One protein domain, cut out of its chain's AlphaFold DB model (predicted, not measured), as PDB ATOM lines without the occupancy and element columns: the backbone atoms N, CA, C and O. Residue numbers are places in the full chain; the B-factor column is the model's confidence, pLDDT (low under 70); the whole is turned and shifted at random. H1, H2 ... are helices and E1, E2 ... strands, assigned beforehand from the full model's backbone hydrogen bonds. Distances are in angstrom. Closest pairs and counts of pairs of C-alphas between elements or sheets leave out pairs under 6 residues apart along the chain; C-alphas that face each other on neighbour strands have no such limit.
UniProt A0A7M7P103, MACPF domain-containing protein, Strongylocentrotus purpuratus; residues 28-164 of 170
ATOM      1  N   LEU A  28     -17.198 -21.156  89.047       88.62
ATOM      2  CA  LEU A  28     -16.093 -20.776  88.170       88.62
ATOM      3  C   LEU A  28     -15.830 -19.263  88.291       88.62
ATOM      4  O   LEU A  28     -16.775 -18.491  88.461       88.62
ATOM      5  N   PRO A  29     -14.567 -18.816  88.210       90.88
ATOM      6  CA  PRO A  29     -14.251 -17.396  88.253       90.88
ATOM      7  C   PRO A  29     -14.858 -16.645  87.059       90.88
ATOM      8  O   PRO A  29     -15.039 -17.199  85.975       90.88
ATOM      9  N   ILE A  30     -15.107 -15.348  87.247       88.94
ATOM     10  CA  ILE A  30     -15.502 -14.428  86.174       88.94
ATOM     11  C   ILE A  30     -14.226 -13.833  85.547       88.94
ATOM     12  O   ILE A  30     -13.320 -13.442  86.291       88.94
ATOM     13  N   PRO A  31     -14.114 -13.729  84.208       86.50
ATOM     14  CA  PRO A  31     -12.963 -13.099  83.567       86.50
ATOM     15  C   PRO A  31     -12.822 -11.630  83.994       86.50
ATOM     16  O   PRO A  31     -13.802 -10.887  84.011       86.50
ATOM     17  N   SER A  32     -11.601 -11.171  84.277       81.50
ATOM     18  CA  SER A  32     -11.341  -9.823  84.818       81.50
ATOM     19  C   SER A  32     -11.920  -8.683  83.965       81.50
ATOM     20  O   SER A  32     -12.448  -7.714  84.509       81.50
ATOM     21  N   GLY A  33     -11.889  -8.818  82.635       81.75
ATOM     22  CA  GLY A  33     -12.423  -7.821  81.702       81.75
ATOM     23  C   GLY A  33     -13.951  -7.685  81.706       81.75
ATOM     24  O   GLY A  33     -14.465  -6.635  81.332       81.75
ATOM     25  N   VAL A  34     -14.685  -8.703  82.170       87.12
ATOM     26  CA  VAL A  34     -16.161  -8.690  82.186       87.12
ATOM     27  C   VAL A  34     -16.707  -7.621  83.133       87.12
ATOM     28  O   VAL A  34     -17.777  -7.077  82.887       87.12
ATOM     29  N   THR A  35     -15.947  -7.244  84.162       84.25
ATOM     30  CA  THR A  35     -16.340  -6.199  85.125       84.25
ATOM     31  C   THR A  35     -16.499  -4.804  84.507       84.25
ATOM     32  O   THR A  35     -17.169  -3.956  85.089       84.25
ATOM     33  N   PHE A  36     -15.932  -4.572  83.319       89.88
ATOM     34  CA  PHE A  36     -16.078  -3.320  82.573       89.88
ATOM     35  C   PHE A  36     -17.234  -3.350  81.567       89.88
ATOM     36  O   PHE A  36     -17.526  -2.341  80.929       89.88
ATOM     37  N   LEU A  37     -17.904  -4.489  81.387       92.06
ATOM     38  CA  LEU A  37     -19.033  -4.567  80.472       92.06
ATOM     39  C   LEU A  37     -20.245  -3.868  81.078       92.06
ATOM     40  O   LEU A  37     -20.610  -4.073  82.232       92.06
ATOM     41  N   GLY A  38     -20.876  -3.028  80.264       92.31
ATOM     42  CA  GLY A  38     -22.097  -2.328  80.633       92.31
ATOM     43  C   GLY A  38     -21.940  -1.234  81.680       92.31
ATOM     44  O   GLY A  38     -22.960  -0.715  82.126       92.31
ATOM     45  N   ILE A  39     -20.721  -0.839  82.051       94.50
ATOM     46  CA  ILE A  39     -20.505   0.367  82.858       94.50
ATOM     47  C   ILE A  39     -20.649   1.633  82.005       94.50
ATOM     48  O   ILE A  39     -20.538   1.606  80.778       94.50
ATOM     49  N   GLY A  40     -20.897   2.760  82.663       94.31
ATOM     50  CA  GLY A  40     -20.911   4.061  82.006       94.31
ATOM     51  C   GLY A  40     -19.509   4.514  81.591       94.31
ATOM     52  O   GLY A  40     -18.528   4.242  82.284       94.31
ATOM     53  N   TYR A  41     -19.440   5.273  80.497       93.75
ATOM     54  CA  TYR A  41     -18.226   5.961  80.065       93.75
ATOM     55  C   TYR A  41     -18.489   7.460  79.906       93.75
ATOM     56  O   TYR A  41     -19.419   7.855  79.198       93.75
ATOM     57  N   ASN A  42     -17.686   8.300  80.560       93.50
ATOM     58  CA  ASN A  42     -17.717   9.745  80.356       93.50
ATOM     59  C   ASN A  42     -16.731  10.141  79.247       93.50
ATOM     60  O   ASN A  42     -15.533  10.252  79.488       93.50
ATOM     61  N   ILE A  43     -17.245  10.399  78.043       92.38
ATOM     62  CA  ILE A  43     -16.431  10.761  76.870       92.38
ATOM     63  C   ILE A  43     -15.678  12.089  77.027       92.38
ATOM     64  O   ILE A  43     -14.657  12.289  76.380       92.38
ATOM     65  N   VAL A  44     -16.155  13.003  77.878       93.94
ATOM     66  CA  VAL A  44     -15.527  14.320  78.080       93.94
ATOM     67  C   VAL A  44     -14.336  14.217  79.030       93.94
ATOM     68  O   VAL A  44     -13.303  14.849  78.814       93.94
ATOM     69  N   GLU A  45     -14.471  13.409  80.081       93.88
ATOM     70  CA  GLU A  45     -13.424  13.196  81.088       93.88
ATOM     71  C   GLU A  45     -12.454  12.079  80.710       93.88
ATOM     72  O   GLU A  45     -11.339  12.064  81.223       93.88
ATOM     73  N   GLY A  46     -12.865  11.182  79.810       94.06
ATOM     74  CA  GLY A  46     -12.127   9.994  79.417       94.06
ATOM     75  C   GLY A  46     -10.736  10.258  78.854       94.06
ATOM     76  O   GLY A  46     -10.429  11.321  78.312       94.06
ATOM     77  N   ASN A  47      -9.883   9.253  78.984       94.06
ATOM     78  CA  ASN A  47      -8.609   9.169  78.298       94.06
ATOM     79  C   ASN A  47      -8.171   7.697  78.176       94.06
ATOM     80  O   ASN A  47      -7.655   7.143  79.152       94.06
ATOM     81  N   PRO A  48      -8.321   7.079  76.990       91.06
ATOM     82  CA  PRO A  48      -7.942   5.681  76.761       91.06
ATOM     83  C   PRO A  48      -6.456   5.371  76.985       91.06
ATOM     84  O   PRO A  48      -6.101   4.231  77.267       91.06
ATOM     85  N   GLU A  49      -5.573   6.376  76.918       88.75
ATOM     86  CA  GLU A  49      -4.149   6.223  77.272       88.75
ATOM     87  C   GLU A  49      -3.896   6.251  78.789       88.75
ATOM     88  O   GLU A  49      -2.738   6.235  79.230       88.75
ATOM     89  N   GLY A  50      -4.963   6.328  79.579       86.69
ATOM     90  CA  GLY A  50      -4.938   6.341  81.027       86.69
ATOM     91  C   GLY A  50      -4.892   7.734  81.646       86.69
ATOM     92  O   GLY A  50      -4.527   8.739  81.024       86.69
ATOM     93  N   GLY A  51      -5.275   7.775  82.919       80.81
ATOM     94  CA  GLY A  51      -5.212   8.951  83.775       80.81
ATOM     95  C   GLY A  51      -3.931   9.015  84.605       80.81
ATOM     96  O   GLY A  51      -2.820   8.787  84.124       80.81
ATOM     97  N   ASP A  52      -4.097   9.368  85.875       77.25
ATOM     98  CA  ASP A  52      -2.999   9.468  86.827       77.25
ATOM     99  C   ASP A  52      -2.355   8.092  87.079       77.25
ATOM    100  O   ASP A  52      -3.026   7.082  87.310       77.25
ATOM    101  N   MET A  53      -1.023   8.046  87.072       73.56
ATOM    102  CA  MET A  53      -0.268   6.842  87.422       73.56
ATOM    103  C   MET A  53      -0.440   6.482  88.902       73.56
ATOM    104  O   MET A  53      -0.374   5.304  89.250       73.56
ATOM    105  N   ALA A  54      -0.729   7.461  89.768       69.62
ATOM    106  CA  ALA A  54      -1.074   7.219  91.167       69.62
ATOM    107  C   ALA A  54      -2.379   6.416  91.319       69.62
ATOM    108  O   ALA A  54      -2.541   5.694  92.299       69.62
ATOM    109  N   THR A  55      -3.279   6.481  90.331       65.81
ATOM    110  CA  THR A  55      -4.510   5.678  90.267       65.81
ATOM    111  C   THR A  55      -4.362   4.453  89.360       65.81
ATOM    112  O   THR A  55      -5.352   3.920  88.868       65.81
ATOM    113  N   GLY A  56      -3.126   4.014  89.094       70.44
ATOM    114  CA  GLY A  56      -2.840   2.854  88.248       70.44
ATOM    115  C   GLY A  56      -2.988   3.109  86.748       70.44
ATOM    116  O   GLY A  56      -3.016   2.152  85.979       70.44
ATOM    117  N   GLY A  57      -3.096   4.371  86.319       81.06
ATOM    118  CA  GLY A  57      -3.254   4.724  84.908       81.06
ATOM    119  C   GLY A  57      -4.611   4.324  84.326       81.06
ATOM    120  O   GLY A  57      -4.731   4.191  83.114       81.06
ATOM    121  N   VAL A  58      -5.630   4.117  85.165       87.50
ATOM    122  CA  VAL A  58      -6.993   3.808  84.709       87.50
ATOM    123  C   VAL A  58      -7.553   4.989  83.914       87.50
ATOM    124  O   VAL A  58      -7.303   6.146  84.261       87.50
ATOM    125  N   ASP A  59      -8.294   4.703  82.841       92.44
ATOM    126  CA  ASP A  59      -9.013   5.727  82.082       92.44
ATOM    127  C   ASP A  59     -10.028   6.436  83.013       92.44
ATOM    128  O   ASP A  59     -10.943   5.780  83.526       92.44
ATOM    129  N   PRO A  60      -9.895   7.758  83.239       92.56
ATOM    130  CA  PRO A  60     -10.764   8.524  84.140       92.56
ATOM    131  C   PRO A  60     -12.242   8.545  83.720       92.56
ATOM    132  O   PRO A  60     -13.105   8.841  84.542       92.56
ATOM    133  N   GLY A  61     -12.551   8.222  82.465       93.69
ATOM    134  CA  GLY A  61     -13.912   8.143  81.952       93.69
ATOM    135  C   GLY A  61     -14.646   6.865  82.350       93.69
ATOM    136  O   GLY A  61     -15.868   6.823  82.213       93.69
ATOM    137  N   LEU A  62     -13.955   5.828  82.843       93.44
ATOM    138  CA  LEU A  62     -14.580   4.565  83.250       93.44
ATOM    139  C   LEU A  62     -15.332   4.725  84.578       93.44
ATOM    140  O   LEU A  62     -14.740   4.788  85.656       93.44
ATOM    141  N   LEU A  63     -16.664   4.712  84.517       93.12
ATOM    142  CA  LEU A  63     -17.528   4.853  85.688       93.12
ATOM    143  C   LEU A  63     -17.824   3.481  86.310       93.12
ATOM    144  O   LEU A  63     -18.953   2.996  86.260       93.12
ATOM    145  N   VAL A  64     -16.810   2.849  86.910       87.31
ATOM    146  CA  VAL A  64     -16.882   1.466  87.436       87.31
ATOM    147  C   VAL A  64     -17.976   1.237  88.487       87.31
ATOM    148  O   VAL A  64     -18.461   0.123  88.640       87.31
ATOM    149  N   SER A  65     -18.404   2.283  89.199       87.88
ATOM    150  CA  SER A  65     -19.502   2.218  90.172       87.88
ATOM    151  C   SER A  65     -20.886   2.462  89.557       87.88
ATOM    152  O   SER A  65     -21.880   2.497  90.281       87.88
ATOM    153  N   ARG A  66     -20.965   2.701  88.243       91.94
ATOM    154  CA  ARG A  66     -22.193   3.051  87.526       91.94
ATOM    155  C   ARG A  66     -22.436   2.071  86.383       91.94
ATOM    156  O   ARG A  66     -22.087   2.333  85.233       91.94
ATOM    157  N   SER A  67     -23.104   0.972  86.703       91.69
ATOM    158  CA  SER A  67     -23.628   0.034  85.711       91.69
ATOM    159  C   SER A  67     -24.831   0.640  84.979       91.69
ATOM    160  O   SER A  67     -25.774   1.128  85.598       91.69
ATOM    161  N   ILE A  68     -24.776   0.626  83.652       94.06
ATOM    162  CA  ILE A  68     -25.868   0.976  82.735       94.06
ATOM    163  C   ILE A  68     -26.641  -0.282  82.334       94.06
ATOM    164  O   ILE A  68     -27.866  -0.245  82.247       94.06
ATOM    165  N   PHE A  69     -25.931  -1.392  82.128       93.31
ATOM    166  CA  PHE A  69     -26.517  -2.706  81.875       93.31
ATOM    167  C   PHE A  69     -26.277  -3.649  83.052       93.31
ATOM    168  O   PHE A  69     -25.291  -3.522  83.781       93.31
ATOM    169  N   VAL A  70     -27.198  -4.594  83.221       91.12
ATOM    170  CA  VAL A  70     -27.080  -5.700  84.173       91.12
ATOM    171  C   VAL A  70     -26.509  -6.901  83.426       91.12
ATOM    172  O   VAL A  70     -26.883  -7.128  82.281       91.12
ATOM    173  N   MET A  71     -25.597  -7.622  84.073       91.50
ATOM    174  CA  MET A  71     -25.023  -8.874  83.581       91.50
ATOM    175  C   MET A  71     -25.597 -10.009  84.430       91.50
ATOM    176  O   MET A  71     -25.337 -10.035  85.638       91.50
ATOM    177  N   THR A  72     -26.395 -10.901  83.840       93.38
ATOM    178  CA  THR A  72     -26.965 -12.058  84.555       93.38
ATOM    179  C   THR A  72     -26.140 -13.315  84.313       93.38
ATOM    180  O   THR A  72     -25.294 -13.360  83.423       93.38
ATOM    181  N   TYR A  73     -26.333 -14.322  85.162       92.62
ATOM    182  CA  TYR A  73     -25.555 -15.566  85.155       92.62
ATOM    183  C   TYR A  73     -26.448 -16.801  85.366       92.62
ATOM    184  O   TYR A  73     -25.996 -17.837  85.864       92.62
ATOM    185  N   ASP A  74     -27.727 -16.671  85.025       94.38
ATOM    186  CA  ASP A  74     -28.780 -17.631  85.338       94.38
ATOM    187  C   ASP A  74     -28.778 -18.818  84.363       94.38
ATOM    188  O   ASP A  74     -29.198 -19.919  84.727       94.38
ATOM    189  N   GLU A  75     -28.253 -18.643  83.143       93.19
ATOM    190  CA  GLU A  75     -28.178 -19.711  82.134       93.19
ATOM    191  C   GLU A  75     -26.956 -20.626  82.323       93.19
ATOM    192  O   GLU A  75     -26.787 -21.605  81.594       93.19
ATOM    193  N   GLY A  76     -26.092 -20.330  83.302       91.25
ATOM    194  CA  GLY A  76     -24.910 -21.139  83.599       91.25
ATOM    195  C   GLY A  76     -23.896 -21.172  82.454       91.25
ATOM    196  O   GLY A  76     -23.197 -22.176  82.292       91.25
ATOM    197  N   LYS A  77     -23.817 -20.105  81.645       93.31
ATOM    198  CA  LYS A  77     -22.867 -20.033  80.530       93.31
ATOM    199  C   LYS A  77     -21.434 -20.064  81.033       93.31
ATOM    200  O   LYS A  77     -21.056 -19.380  81.988       93.31
ATOM    201  N   ILE A  78     -20.623 -20.841  80.329       92.50
ATOM    202  CA  ILE A  78     -19.198 -20.985  80.588       92.50
ATOM    203  C   ILE A  78     -18.420 -20.824  79.291       92.50
ATOM    204  O   ILE A  78     -18.948 -21.037  78.198       92.50
ATOM    205  N   THR A  79     -17.154 -20.451  79.409       88.81
ATOM    206  CA  THR A  79     -16.237 -20.436  78.273       88.81
ATOM    207  C   THR A  79     -16.028 -21.839  77.693       88.81
ATOM    208  O   THR A  79     -16.174 -22.843  78.387       88.81
ATOM    209  N   ASN A  80     -15.626 -21.922  76.419       86.56
ATOM    210  CA  ASN A  80     -15.405 -23.202  75.726       86.56
ATOM    211  C   ASN A  80     -14.334 -24.096  76.382       86.56
ATOM    212  O   ASN A  80     -14.359 -25.310  76.201       86.56
ATOM    213  N   ASP A  81     -13.400 -23.513  77.138       86.56
ATOM    214  CA  ASP A  81     -12.385 -24.235  77.918       86.56
ATOM    215  C   ASP A  81     -12.879 -24.668  79.315       86.56
ATOM    216  O   ASP A  81     -12.136 -25.292  80.069       86.56
ATOM    217  N   GLY A  82     -14.117 -24.317  79.676       88.81
ATOM    218  CA  GLY A  82     -14.748 -24.623  80.956       88.81
ATOM    219  C   GLY A  82     -14.138 -23.911  82.166       88.81
ATOM    220  O   GLY A  82     -14.434 -24.301  83.294       88.81
ATOM    221  N   LYS A  83     -13.274 -22.904  81.971       88.06
ATOM    222  CA  LYS A  83     -12.537 -22.258  83.070       88.06
ATOM    223  C   LYS A  83     -13.255 -21.075  83.699       88.06
ATOM    224  O   LYS A  83     -12.975 -20.764  84.855       88.06
ATOM    225  N   TYR A  84     -14.145 -20.418  82.965       90.44
ATOM    226  CA  TYR A  84     -14.779 -19.187  83.417       90.44
ATOM    227  C   TYR A  84     -16.285 -19.230  83.244       90.44
ATOM    228  O   TYR A  84     -16.790 -19.785  82.269       90.44
ATOM    229  N   GLN A  85     -16.987 -18.580  84.168       92.81
ATOM    230  CA  GLN A  85     -18.396 -18.254  84.010       92.81
ATOM    231  C   GLN A  85     -18.536 -16.945  83.226       92.81
ATOM    232  O   GLN A  85     -17.799 -15.987  83.481       92.81
ATOM    233  N   ILE A  86     -19.473 -16.888  82.281       92.88
ATOM    234  CA  ILE A  86     -19.709 -15.706  81.437       92.88
ATOM    235  C   ILE A  86     -21.156 -15.218  81.576       92.88
ATOM    236  O   ILE A  86     -22.027 -16.046  81.842       92.88
ATOM    237  N   PRO A  87     -21.417 -13.905  81.418       93.69
ATOM    238  CA  PRO A  87     -22.773 -13.378  81.469       93.69
ATOM    239  C   PRO A  87     -23.676 -13.930  80.372       93.69
ATOM    240  O   PRO A  87     -23.213 -14.228  79.267       93.69
ATOM    241  N   ASP A  88     -24.975 -13.965  80.642       94.69
ATOM    242  CA  ASP A  88     -25.977 -14.452  79.698       94.69
ATOM    243  C   ASP A  88     -26.066 -13.553  78.448       94.69
ATOM    244  O   ASP A  88     -26.287 -14.044  77.339       94.69
ATOM    245  N   GLU A  89     -25.810 -12.252  78.587       94.06
ATOM    246  CA  GLU A  89     -25.874 -11.256  77.510       94.06
ATOM    247  C   GLU A  89     -24.621 -11.198  76.623       94.06
ATOM    248  O   GLU A  89     -24.604 -10.489  75.613       94.06
ATOM    249  N   VAL A  90     -23.548 -11.905  76.990       90.62
ATOM    250  CA  VAL A  90     -22.225 -11.737  76.378       90.62
ATOM    251  C   VAL A  90     -21.806 -13.001  75.642       90.62
ATOM    252  O   VAL A  90     -21.680 -14.074  76.227       90.62
ATOM    253  N   ASN A  91     -21.485 -12.861  74.353       88.12
ATOM    254  CA  ASN A  91     -20.731 -13.888  73.643       88.12
ATOM    255  C   ASN A  91     -19.233 -13.678  73.898       88.12
ATOM    256  O   ASN A  91     -18.647 -12.707  73.417       88.12
ATOM    257  N   PHE A  92     -18.624 -14.573  74.672       86.31
ATOM    258  CA  PHE A  92     -17.217 -14.473  75.041       86.31
ATOM    259  C   PHE A  92     -16.362 -15.401  74.178       86.31
ATOM    260  O   PHE A  92     -16.480 -16.624  74.251       86.31
ATOM    261  N   GLU A  93     -15.455 -14.827  73.389       83.12
ATOM    262  CA  GLU A  93     -14.518 -15.605  72.585       83.12
ATOM    263  C   GLU A  93     -13.129 -15.626  73.221       83.12
ATOM    264  O   GLU A  93     -12.425 -14.617  73.267       83.12
ATOM    265  N   LEU A  94     -12.708 -16.810  73.663       78.50
ATOM    266  CA  LEU A  94     -11.335 -17.026  74.098       78.50
ATOM    267  C   LEU A  94     -10.369 -16.953  72.912       78.50
ATOM    268  O   LEU A  94     -10.657 -17.403  71.798       78.50
ATOM    269  N   ARG A  95      -9.196 -16.377  73.171       74.75
ATOM    270  CA  ARG A  95      -8.064 -16.345  72.246       74.75
ATOM    271  C   ARG A  95      -6.867 -16.993  72.937       74.75
ATOM    272  O   ARG A  95      -6.391 -16.496  73.960       74.75
ATOM    273  N   ASP A  96      -6.377 -18.079  72.348       66.31
ATOM    274  CA  ASP A  96      -5.242 -18.851  72.877       66.31
ATOM    275  C   ASP A  96      -3.887 -18.193  72.579       66.31
ATOM    276  O   ASP A  96      -2.875 -18.515  73.203       66.31
ATOM    277  N   ALA A  97      -3.856 -17.242  71.643       72.69
ATOM    278  CA  ALA A  97      -2.655 -16.514  71.256       72.69
ATOM    279  C   ALA A  97      -2.751 -15.036  71.641       72.69
ATOM    280  O   ALA A  97      -3.769 -14.377  71.412       72.69
ATOM    281  N   ALA A  98      -1.654 -14.507  72.183       77.44
ATOM    282  CA  ALA A  98      -1.505 -13.077  72.395       77.44
ATOM    283  C   ALA A  98      -1.247 -12.422  71.037       77.44
ATOM    284  O   ALA A  98      -0.255 -12.717  70.371       77.44
ATOM    285  N   PHE A  99      -2.135 -11.524  70.633       81.00
ATOM    286  CA  PHE A  99      -1.924 -10.647  69.498       81.00
ATOM    287  C   PHE A  99      -1.262  -9.374  70.005       81.00
ATOM    288  O   PHE A  99      -1.761  -8.753  70.940       81.00
ATOM    289  N   THR A 100      -0.136  -9.001  69.404       86.06
ATOM    290  CA  THR A 100       0.558  -7.748  69.711       86.06
ATOM    291  C   THR A 100       0.542  -6.875  68.475       86.06
ATOM    292  O   THR A 100       0.886  -7.332  67.385       86.06
ATOM    293  N   SER A 101       0.169  -5.615  68.648       86.62
ATOM    294  CA  SER A 101       0.248  -4.616  67.595       86.62
ATOM    295  C   SER A 101       0.874  -3.353  68.150       86.62
ATOM    296  O   SER A 101       0.611  -2.971  69.292       86.62
ATOM    297  N   SER A 102       1.698  -2.723  67.320       89.19
ATOM    298  CA  SER A 102       2.340  -1.460  67.644       89.19
ATOM    299  C   SER A 102       2.026  -0.420  66.586       89.19
ATOM    300  O   SER A 102       2.020  -0.720  65.389       89.19
ATOM    301  N   SER A 103       1.810   0.812  67.023       88.50
ATOM    302  CA  SER A 103       1.616   1.969  66.163       88.50
ATOM    303  C   SER A 103       2.545   3.095  66.597       88.50
ATOM    304  O   SER A 103       2.851   3.278  67.772       88.50
ATOM    305  N   ALA A 104       3.000   3.869  65.618       91.00
ATOM    306  CA  ALA A 104       3.727   5.103  65.849       91.00
ATOM    307  C   ALA A 104       2.943   6.244  65.214       91.00
ATOM    308  O   ALA A 104       2.512   6.144  64.064       91.00
ATOM    309  N   THR A 105       2.716   7.327  65.947       91.44
ATOM    310  CA  THR A 105       1.950   8.472  65.446       91.44
ATOM    311  C   THR A 105       2.528   9.771  65.973       91.44
ATOM    312  O   THR A 105       2.807   9.911  67.162       91.44
ATOM    313  N   THR A 106       2.670  10.740  65.074       93.75
ATOM    314  CA  THR A 106       3.005  12.118  65.426       93.75
ATOM    315  C   THR A 106       1.726  12.942  65.466       93.75
ATOM    316  O   THR A 106       0.908  12.851  64.552       93.75
ATOM    317  N   PHE A 107       1.553  13.754  66.503       93.38
ATOM    318  CA  PHE A 107       0.398  14.635  66.638       93.38
ATOM    319  C   PHE A 107       0.797  15.991  67.230       93.38
ATOM    320  O   PHE A 107       1.816  16.134  67.912       93.38
ATOM    321  N   HIS A 108      -0.008  17.008  66.936       93.62
ATOM    322  CA  HIS A 108       0.190  18.375  67.403       93.62
ATOM    323  C   HIS A 108      -1.151  19.047  67.710       93.62
ATOM    324  O   HIS A 108      -2.081  19.034  66.895       93.62
ATOM    325  N   GLY A 109      -1.237  19.655  68.888       93.19
ATOM    326  CA  GLY A 109      -2.458  20.272  69.385       93.19
ATOM    327  C   GLY A 109      -3.509  19.259  69.838       93.19
ATOM    328  O   GLY A 109      -3.412  18.049  69.620       93.19
ATOM    329  N   THR A 110      -4.543  19.787  70.475       93.19
ATOM    330  CA  THR A 110      -5.620  19.009  71.088       93.19
ATOM    331  C   THR A 110      -6.532  18.322  70.079       93.19
ATOM    332  O   THR A 110      -6.957  17.199  70.317       93.19
ATOM    333  N   SER A 111      -6.785  18.937  68.921       92.19
ATOM    334  CA  SER A 111      -7.645  18.347  67.884       92.19
ATOM    335  C   SER A 111      -7.078  17.032  67.334       92.19
ATOM    336  O   SER A 111      -7.792  16.033  67.244       92.19
ATOM    337  N   SER A 112      -5.781  16.997  67.002       92.56
ATOM    338  CA  SER A 112      -5.149  15.766  66.507       92.56
ATOM    339  C   SER A 112      -4.949  14.730  67.617       92.56
ATOM    340  O   SER A 112      -5.016  13.532  67.341       92.56
ATOM    341  N   TYR A 113      -4.786  15.177  68.866       93.06
ATOM    342  CA  TYR A 113      -4.770  14.295  70.028       93.06
ATOM    343  C   TYR A 113      -6.133  13.637  70.275       93.06
ATOM    344  O   TYR A 113      -6.201  12.416  70.374       93.06
ATOM    345  N   ALA A 114      -7.225  14.408  70.280       92.69
ATOM    346  CA  ALA A 114      -8.581  13.880  70.417       92.69
ATOM    347  C   ALA A 114      -8.871  12.849  69.325       92.69
ATOM    348  O   ALA A 114      -9.230  11.723  69.634       92.69
ATOM    349  N   LYS A 115      -8.573  13.176  68.059       90.62
ATOM    350  CA  LYS A 115      -8.748  12.253  66.927       90.62
ATOM    351  C   LYS A 115      -7.994  10.930  67.105       90.62
ATOM    352  O   LYS A 115      -8.490   9.885  66.686       90.62
ATOM    353  N   LYS A 116      -6.794  10.971  67.690       91.69
ATOM    354  CA  LYS A 116      -6.014   9.772  68.015       91.69
ATOM    355  C   LYS A 116      -6.732   8.925  69.073       91.69
ATOM    356  O   LYS A 116      -6.854   7.719  68.887       91.69
ATOM    357  N   LEU A 117      -7.233   9.548  70.140       91.62
ATOM    358  CA  LEU A 117      -7.980   8.858  71.195       91.62
ATOM    359  C   LEU A 117      -9.324   8.302  70.695       91.62
ATOM    360  O   LEU A 117      -9.671   7.172  71.031       91.62
ATOM    361  N   SER A 118     -10.045   9.023  69.829       89.69
ATOM    362  CA  SER A 118     -11.318   8.561  69.251       89.69
ATOM    363  C   SER A 118     -11.149   7.302  68.395       89.69
ATOM    364  O   SER A 118     -12.097   6.551  68.213       89.69
ATOM    365  N   ALA A 119      -9.945   7.006  67.888       86.31
ATOM    366  CA  ALA A 119      -9.684   5.736  67.206       86.31
ATOM    367  C   ALA A 119      -9.727   4.521  68.158       86.31
ATOM    368  O   ALA A 119      -9.845   3.388  67.694       86.31
ATOM    369  N   GLN A 120      -9.637   4.750  69.472       86.69
ATOM    370  CA  GLN A 120      -9.680   3.726  70.518       86.69
ATOM    371  C   GLN A 120     -11.070   3.609  71.172       86.69
ATOM    372  O   GLN A 120     -11.324   2.646  71.893       86.69
ATOM    373  N   VAL A 121     -11.984   4.552  70.903       86.81
ATOM    374  CA  VAL A 121     -13.345   4.587  71.465       86.81
ATOM    375  C   VAL A 121     -14.371   4.674  70.341       86.81
ATOM    376  O   VAL A 121     -14.439   5.658  69.614       86.81
ATOM    377  N   SER A 122     -15.220   3.654  70.214       84.75
ATOM    378  CA  SER A 122     -16.283   3.641  69.207       84.75
ATOM    379  C   SER A 122     -17.597   4.171  69.783       84.75
ATOM    380  O   SER A 122     -18.178   3.565  70.684       84.75
ATOM    381  N   VAL A 123     -18.090   5.287  69.241       81.38
ATOM    382  CA  VAL A 123     -19.416   5.841  69.560       81.38
ATOM    383  C   VAL A 123     -20.403   5.430  68.468       81.38
ATOM    384  O   VAL A 123     -20.317   5.904  67.336       81.38
ATOM    385  N   GLY A 124     -21.346   4.549  68.804       78.81
ATOM    386  CA  GLY A 124     -22.396   4.090  67.889       78.81
ATOM    387  C   GLY A 124     -23.610   5.027  67.804       78.81
ATOM    388  O   GLY A 124     -23.707   6.023  68.514       78.81
ATOM    389  N   GLY A 125     -24.576   4.692  66.940       69.69
ATOM    390  CA  GLY A 125     -25.932   5.267  66.975       69.69
ATOM    391  C   GLY A 125     -26.095   6.707  66.468       69.69
ATOM    392  O   GLY A 125     -27.106   7.330  66.770       69.69
ATOM    393  N   GLY A 126     -25.133   7.246  65.711       71.94
ATOM    394  CA  GLY A 126     -25.202   8.611  65.160       71.94
ATOM    395  C   GLY A 126     -24.809   9.722  66.143       71.94
ATOM    396  O   GLY A 126     -24.840  10.896  65.785       71.94
ATOM    397  N   TYR A 127     -24.388   9.369  67.359       70.94
ATOM    398  CA  TYR A 127     -23.985  10.324  68.396       70.94
ATOM    399  C   TYR A 127     -22.536  10.811  68.265       70.94
ATOM    400  O   TYR A 127     -22.135  11.714  68.996       70.94
ATOM    401  N   SER A 128     -21.755  10.270  67.325       69.81
ATOM    402  CA  SER A 128     -20.334  10.610  67.155       69.81
ATOM    403  C   SER A 128     -20.108  12.107  66.892       69.81
ATOM    404  O   SER A 128     -19.093  12.662  67.288       69.81
ATOM    405  N   GLY A 129     -21.067  12.795  66.263       74.88
ATOM    406  CA  GLY A 129     -20.976  14.240  66.022       74.88
ATOM    407  C   GLY A 129     -21.321  15.115  67.232       74.88
ATOM    408  O   GLY A 129     -20.952  16.285  67.245       74.88
ATOM    409  N   LEU A 130     -22.020  14.580  68.240       79.19
ATOM    410  CA  LEU A 130     -22.530  15.370  69.365       79.19
ATOM    411  C   LEU A 130     -21.415  15.790  70.328       79.19
ATOM    412  O   LEU A 130     -21.465  16.884  70.886       79.19
ATOM    413  N   PHE A 131     -20.411  14.930  70.506       79.50
ATOM    414  CA  PHE A 131     -19.331  15.146  71.469       79.50
ATOM    415  C   PHE A 131     -17.989  15.479  70.823       79.50
ATOM    416  O   PHE A 131     -17.079  15.860  71.548       79.50
ATOM    417  N   ALA A 132     -17.875  15.428  69.490       81.50
ATOM    418  CA  ALA A 132     -16.616  15.562  68.749       81.50
ATOM    419  C   ALA A 132     -15.757  16.787  69.135       81.50
ATOM    420  O   ALA A 132     -14.533  16.737  69.036       81.50
ATOM    421  N   SER A 133     -16.373  17.895  69.561       84.31
ATOM    422  CA  SER A 133     -15.660  19.112  69.977       84.31
ATOM    423  C   SER A 133     -15.138  19.082  71.416       84.31
ATOM    424  O   SER A 133     -14.271  19.883  71.755       84.31
ATOM    425  N   VAL A 134     -15.667  18.194  72.259       89.38
ATOM    426  CA  VAL A 134     -15.381  18.118  73.701       89.38
ATOM    427  C   VAL A 134     -14.822  16.763  74.135       89.38
ATOM    428  O   VAL A 134     -14.549  16.583  75.321       89.38
ATOM    429  N   GLU A 135     -14.640  15.811  73.212       91.06
ATOM    430  CA  GLU A 135     -14.086  14.493  73.539       91.06
ATOM    431  C   GLU A 135     -12.736  14.641  74.247       91.06
ATOM    432  O   GLU A 135     -11.823  15.321  73.767       91.06
ATOM    433  N   PHE A 136     -12.638  13.993  75.408       94.88
ATOM    434  CA  PHE A 136     -11.449  13.887  76.252       94.88
ATOM    435  C   PHE A 136     -10.920  15.215  76.822       94.88
ATOM    436  O   PHE A 136      -9.891  15.222  77.508       94.88
ATOM    437  N   ALA A 137     -11.605  16.335  76.562       94.81
ATOM    438  CA  ALA A 137     -11.123  17.685  76.844       94.81
ATOM    439  C   ALA A 137     -10.930  17.969  78.342       94.81
ATOM    440  O   ALA A 137     -10.070  18.766  78.719       94.81
ATOM    441  N   ALA A 138     -11.689  17.297  79.210       94.12
ATOM    442  CA  ALA A 138     -11.554  17.449  80.656       94.12
ATOM    443  C   ALA A 138     -10.454  16.557  81.261       94.12
ATOM    444  O   ALA A 138     -10.130  16.714  82.438       94.12
ATOM    445  N   SER A 139      -9.831  15.663  80.486       93.56
ATOM    446  CA  SER A 139      -8.766  14.799  81.003       93.56
ATOM    447  C   SER A 139      -7.469  15.574  81.280       93.56
ATOM    448  O   SER A 139      -7.046  16.440  80.509       93.56
ATOM    449  N   ALA A 140      -6.771  15.225  82.365       92.31
ATOM    450  CA  ALA A 140      -5.529  15.898  82.767       92.31
ATOM    451  C   ALA A 140      -4.446  15.869  81.668       92.31
ATOM    452  O   ALA A 140      -3.680  16.819  81.488       92.31
ATOM    453  N   ARG A 141      -4.382  14.774  80.903       91.06
ATOM    454  CA  ARG A 141      -3.402  14.604  79.826       91.06
ATOM    455  C   ARG A 141      -3.738  15.446  78.597       91.06
ATOM    456  O   ARG A 141      -2.818  16.001  77.999       91.06
ATOM    457  N   TYR A 142      -5.023  15.621  78.282       93.94
ATOM    458  CA  TYR A 142      -5.465  16.562  77.253       93.94
ATOM    459  C   TYR A 142      -5.060  17.993  77.608       93.94
ATOM    460  O   TYR A 142      -4.391  18.647  76.810       93.94
ATOM    461  N   GLN A 143      -5.356  18.443  78.833       93.62
ATOM    462  CA  GLN A 143      -4.986  19.786  79.303       93.62
ATOM    463  C   GLN A 143      -3.464  20.012  79.264       93.62
ATOM    464  O   GLN A 143      -2.979  21.077  78.880       93.62
ATOM    465  N   LYS A 144      -2.672  18.983  79.595       91.75
ATOM    466  CA  LYS A 144      -1.207  19.040  79.482       91.75
ATOM    467  C   LYS A 144      -0.733  19.192  78.033       91.75
ATOM    468  O   LYS A 144       0.213  19.940  77.775       91.75
ATOM    469  N   ILE A 145      -1.354  18.480  77.093       92.75
ATOM    470  CA  ILE A 145      -1.046  18.589  75.661       92.75
ATOM    471  C   ILE A 145      -1.428  19.969  75.144       92.75
ATOM    472  O   ILE A 145      -0.612  20.588  74.461       92.75
ATOM    473  N   GLU A 146      -2.608  20.469  75.506       93.94
ATOM    474  CA  GLU A 146      -3.065  21.818  75.180       93.94
ATOM    475  C   GLU A 146      -2.051  22.866  75.629       93.94
ATOM    476  O   GLU A 146      -1.529  23.610  74.801       93.94
ATOM    477  N   SER A 147      -1.696  22.867  76.914       93.44
ATOM    478  CA  SER A 147      -0.749  23.822  77.489       93.44
ATOM    479  C   SER A 147       0.602  23.805  76.763       93.44
ATOM    480  O   SER A 147       1.082  24.849  76.326       93.44
ATOM    481  N   ARG A 148       1.190  22.623  76.546       91.69
ATOM    482  CA  ARG A 148       2.530  22.497  75.943       91.69
ATOM    483  C   ARG A 148       2.565  22.765  74.442       91.69
ATOM    484  O   ARG A 148       3.555  23.275  73.927       91.69
ATOM    485  N   THR A 149       1.507  22.415  73.717       92.81
ATOM    486  CA  THR A 149       1.429  22.716  72.278       92.81
ATOM    487  C   THR A 149       1.152  24.190  72.027       92.81
ATOM    488  O   THR A 149       1.810  24.775  71.172       92.81
ATOM    489  N   SER A 150       0.245  24.801  72.796       89.62
ATOM    490  CA  SER A 150      -0.126  26.214  72.644       89.62
ATOM    491  C   SER A 150       0.951  27.178  73.140       89.62
ATOM    492  O   SER A 150       1.197  28.193  72.495       89.62
ATOM    493  N   SER A 151       1.602  26.865  74.263       86.38
ATOM    494  CA  SER A 151       2.555  27.781  74.908       86.38
ATOM    495  C   SER A 151       3.986  27.580  74.424       86.38
ATOM    496  O   SER A 151       4.753  28.536  74.353       86.38
ATOM    497  N   GLU A 152       4.362  26.344  74.094       86.50
ATOM    498  CA  GLU A 152       5.760  25.985  73.839       86.50
ATOM    499  C   GLU A 152       5.990  25.374  72.439       86.50
ATOM    500  O   GLU A 152       7.122  25.053  72.084       86.50
ATOM    501  N   GLY A 153       4.940  25.202  71.623       88.06
ATOM    502  CA  GLY A 153       5.059  24.719  70.240       88.06
ATOM    503  C   GLY A 153       5.438  23.239  70.107       88.06
ATOM    504  O   GLY A 153       5.942  22.825  69.063       88.06
ATOM    505  N   TYR A 154       5.213  22.428  71.146       90.31
ATOM    506  CA  TYR A 154       5.624  21.021  71.144       90.31
ATOM    507  C   TYR A 154       4.897  20.209  70.070       90.31
ATOM    508  O   TYR A 154       3.693  20.349  69.841       90.31
ATOM    509  N   ILE A 155       5.635  19.280  69.473       91.94
ATOM    510  CA  ILE A 155       5.108  18.202  68.640       91.94
ATOM    511  C   ILE A 155       5.331  16.899  69.403       91.94
ATOM    512  O   ILE A 155       6.417  16.665  69.934       91.94
ATOM    513  N   TYR A 156       4.304  16.056  69.472       93.44
ATOM    514  CA  TYR A 156       4.367  14.787  70.183       93.44
ATOM    515  C   TYR A 156       4.573  13.634  69.216       93.44
ATOM    516  O   TYR A 156       3.938  13.569  68.167       93.44
ATOM    517  N   TYR A 157       5.419  12.693  69.621       92.69
ATOM    518  CA  TYR A 157       5.545  11.378  69.012       92.69
ATOM    519  C   TYR A 157       5.084  10.338  70.034       92.69
ATOM    520  O   TYR A 157       5.598  10.300  71.151       92.69
ATOM    521  N   ALA A 158       4.102   9.520  69.665       88.94
ATOM    522  CA  ALA A 158       3.597   8.428  70.482       88.94
ATOM    523  C   ALA A 158       3.919   7.090  69.822       88.94
ATOM    524  O   ALA A 158       3.650   6.905  68.636       88.94
ATOM    525  N   ASN A 159       4.461   6.174  70.618       89.88
ATOM    526  CA  ASN A 159       4.586   4.768  70.276       89.88
ATOM    527  C   ASN A 159       3.666   3.992  71.216       89.88
ATOM    528  O   ASN A 159       3.807   4.089  72.436       89.88
ATOM    529  N   GLU A 160       2.701   3.289  70.648       86.12
ATOM    530  CA  GLU A 160       1.688   2.551  71.387       86.12
ATOM    531  C   GLU A 160       1.829   1.082  71.046       86.12
ATOM    532  O   GLU A 160       1.945   0.717  69.880       86.12
ATOM    533  N   THR A 161       1.804   0.236  72.067       84.75
ATOM    534  CA  THR A 161       1.755  -1.211  71.899       84.75
ATOM    535  C   THR A 161       0.584  -1.720  72.708       84.75
ATOM    536  O   THR A 161       0.544  -1.522  73.921       84.75
ATOM    537  N   TYR A 162      -0.358  -2.383  72.044       80.88
ATOM    538  CA  TYR A 162      -1.405  -3.126  72.727       80.88
ATOM    539  C   TYR A 162      -1.196  -4.620  72.511       80.88
ATOM    540  O   TYR A 162      -0.760  -5.074  71.449       80.88
ATOM    541  N   GLN A 163      -1.505  -5.382  73.554       79.06
ATOM    542  CA  GLN A 163      -1.388  -6.828  73.567       79.06
ATOM    543  C   GLN A 163      -2.696  -7.421  74.079       79.06
ATOM    544  O   GLN A 163      -3.162  -7.064  75.162       79.06
ATOM    545  N   THR A 164      -3.295  -8.339  73.321       73.25
ATOM    546  CA  THR A 164      -4.413  -9.126  73.843       73.25
ATOM    547  C   THR A 164      -3.882 -10.119  74.867       73.25
ATOM    548  O   THR A 164      -2.846 -10.759  74.664       73.25
TER     549      THR A 164
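Overview. This is residues 28 to 164 of the 170 residues of the protein "MACPF domain-containing protein" of Strongylocentrotus purpuratus (UniProt A0A7M7P103). A long two-stranded ribbon, E3 with E4, makes one side of a loose, elongated frame, and helices H2 and H4 lie side by side at one end of it. A small hairpin, E1 with E2, is set across from the ribbon, and the long unnamed stretch 68 to 99 makes the other end. The 137 printed residues follow the order H1 E1 E2 E3 H2 H3 H4 E4, with two antiparallel sheets, E1 - E2 and E3 - E4. The class is mixed, with under half of the residues in named elements; the radius of gyration of the C-alphas is 17.9 A and the spans are 57 by 32 by 31 A.

Along the chain. Find C-alpha 32 at (-11.341, -9.823, 84.818), where H1 begins, residues 32 to 36. E1 is residues 39 to 41 and E2 62 to 67. E3, residues 100 to 107, runs 22.6 A; H2, 109 to 118, runs 14.7 A. H3 is 128 to 131, and H4, 140 to 152, runs 17.6 A. E4, 156 to 163, runs 22.6 A to C-alpha 163 at (-1.388, -6.828, 73.567).

Arrangement. Look at the hairpin E1 and E2: N 40 and O 66 are 2.9 A apart. The closest C-alphas of H1 and E2 are Phe 36 and Val 64, 6.9 A. E3 and E4 are antiparallel at 165 degrees, with N 103 and O 160 2.9 A apart. H2 and H4 touch, closest at the C-alphas of Gly 109 and Thr 149, 5.4 A, at a shallow tilt of 30 degrees, opposite ways. H3 touches no helix. In H2 and H4 every O i to N i+4 pair is within hydrogen-bond range; H1 has 0 of 1, and 1 of 2 O i to N i+3 pairs; H3 is too short for an i+4 pair.

Size, cuts and confidence. The farthest C-alphas, Glu 75 and Glu 152, are 57.5 A apart. The printed part has no cut; the links E1 to E2 and E2 to E3 are long. Confidence is under 70 at residues 54 to 55, 96, 125 and 128.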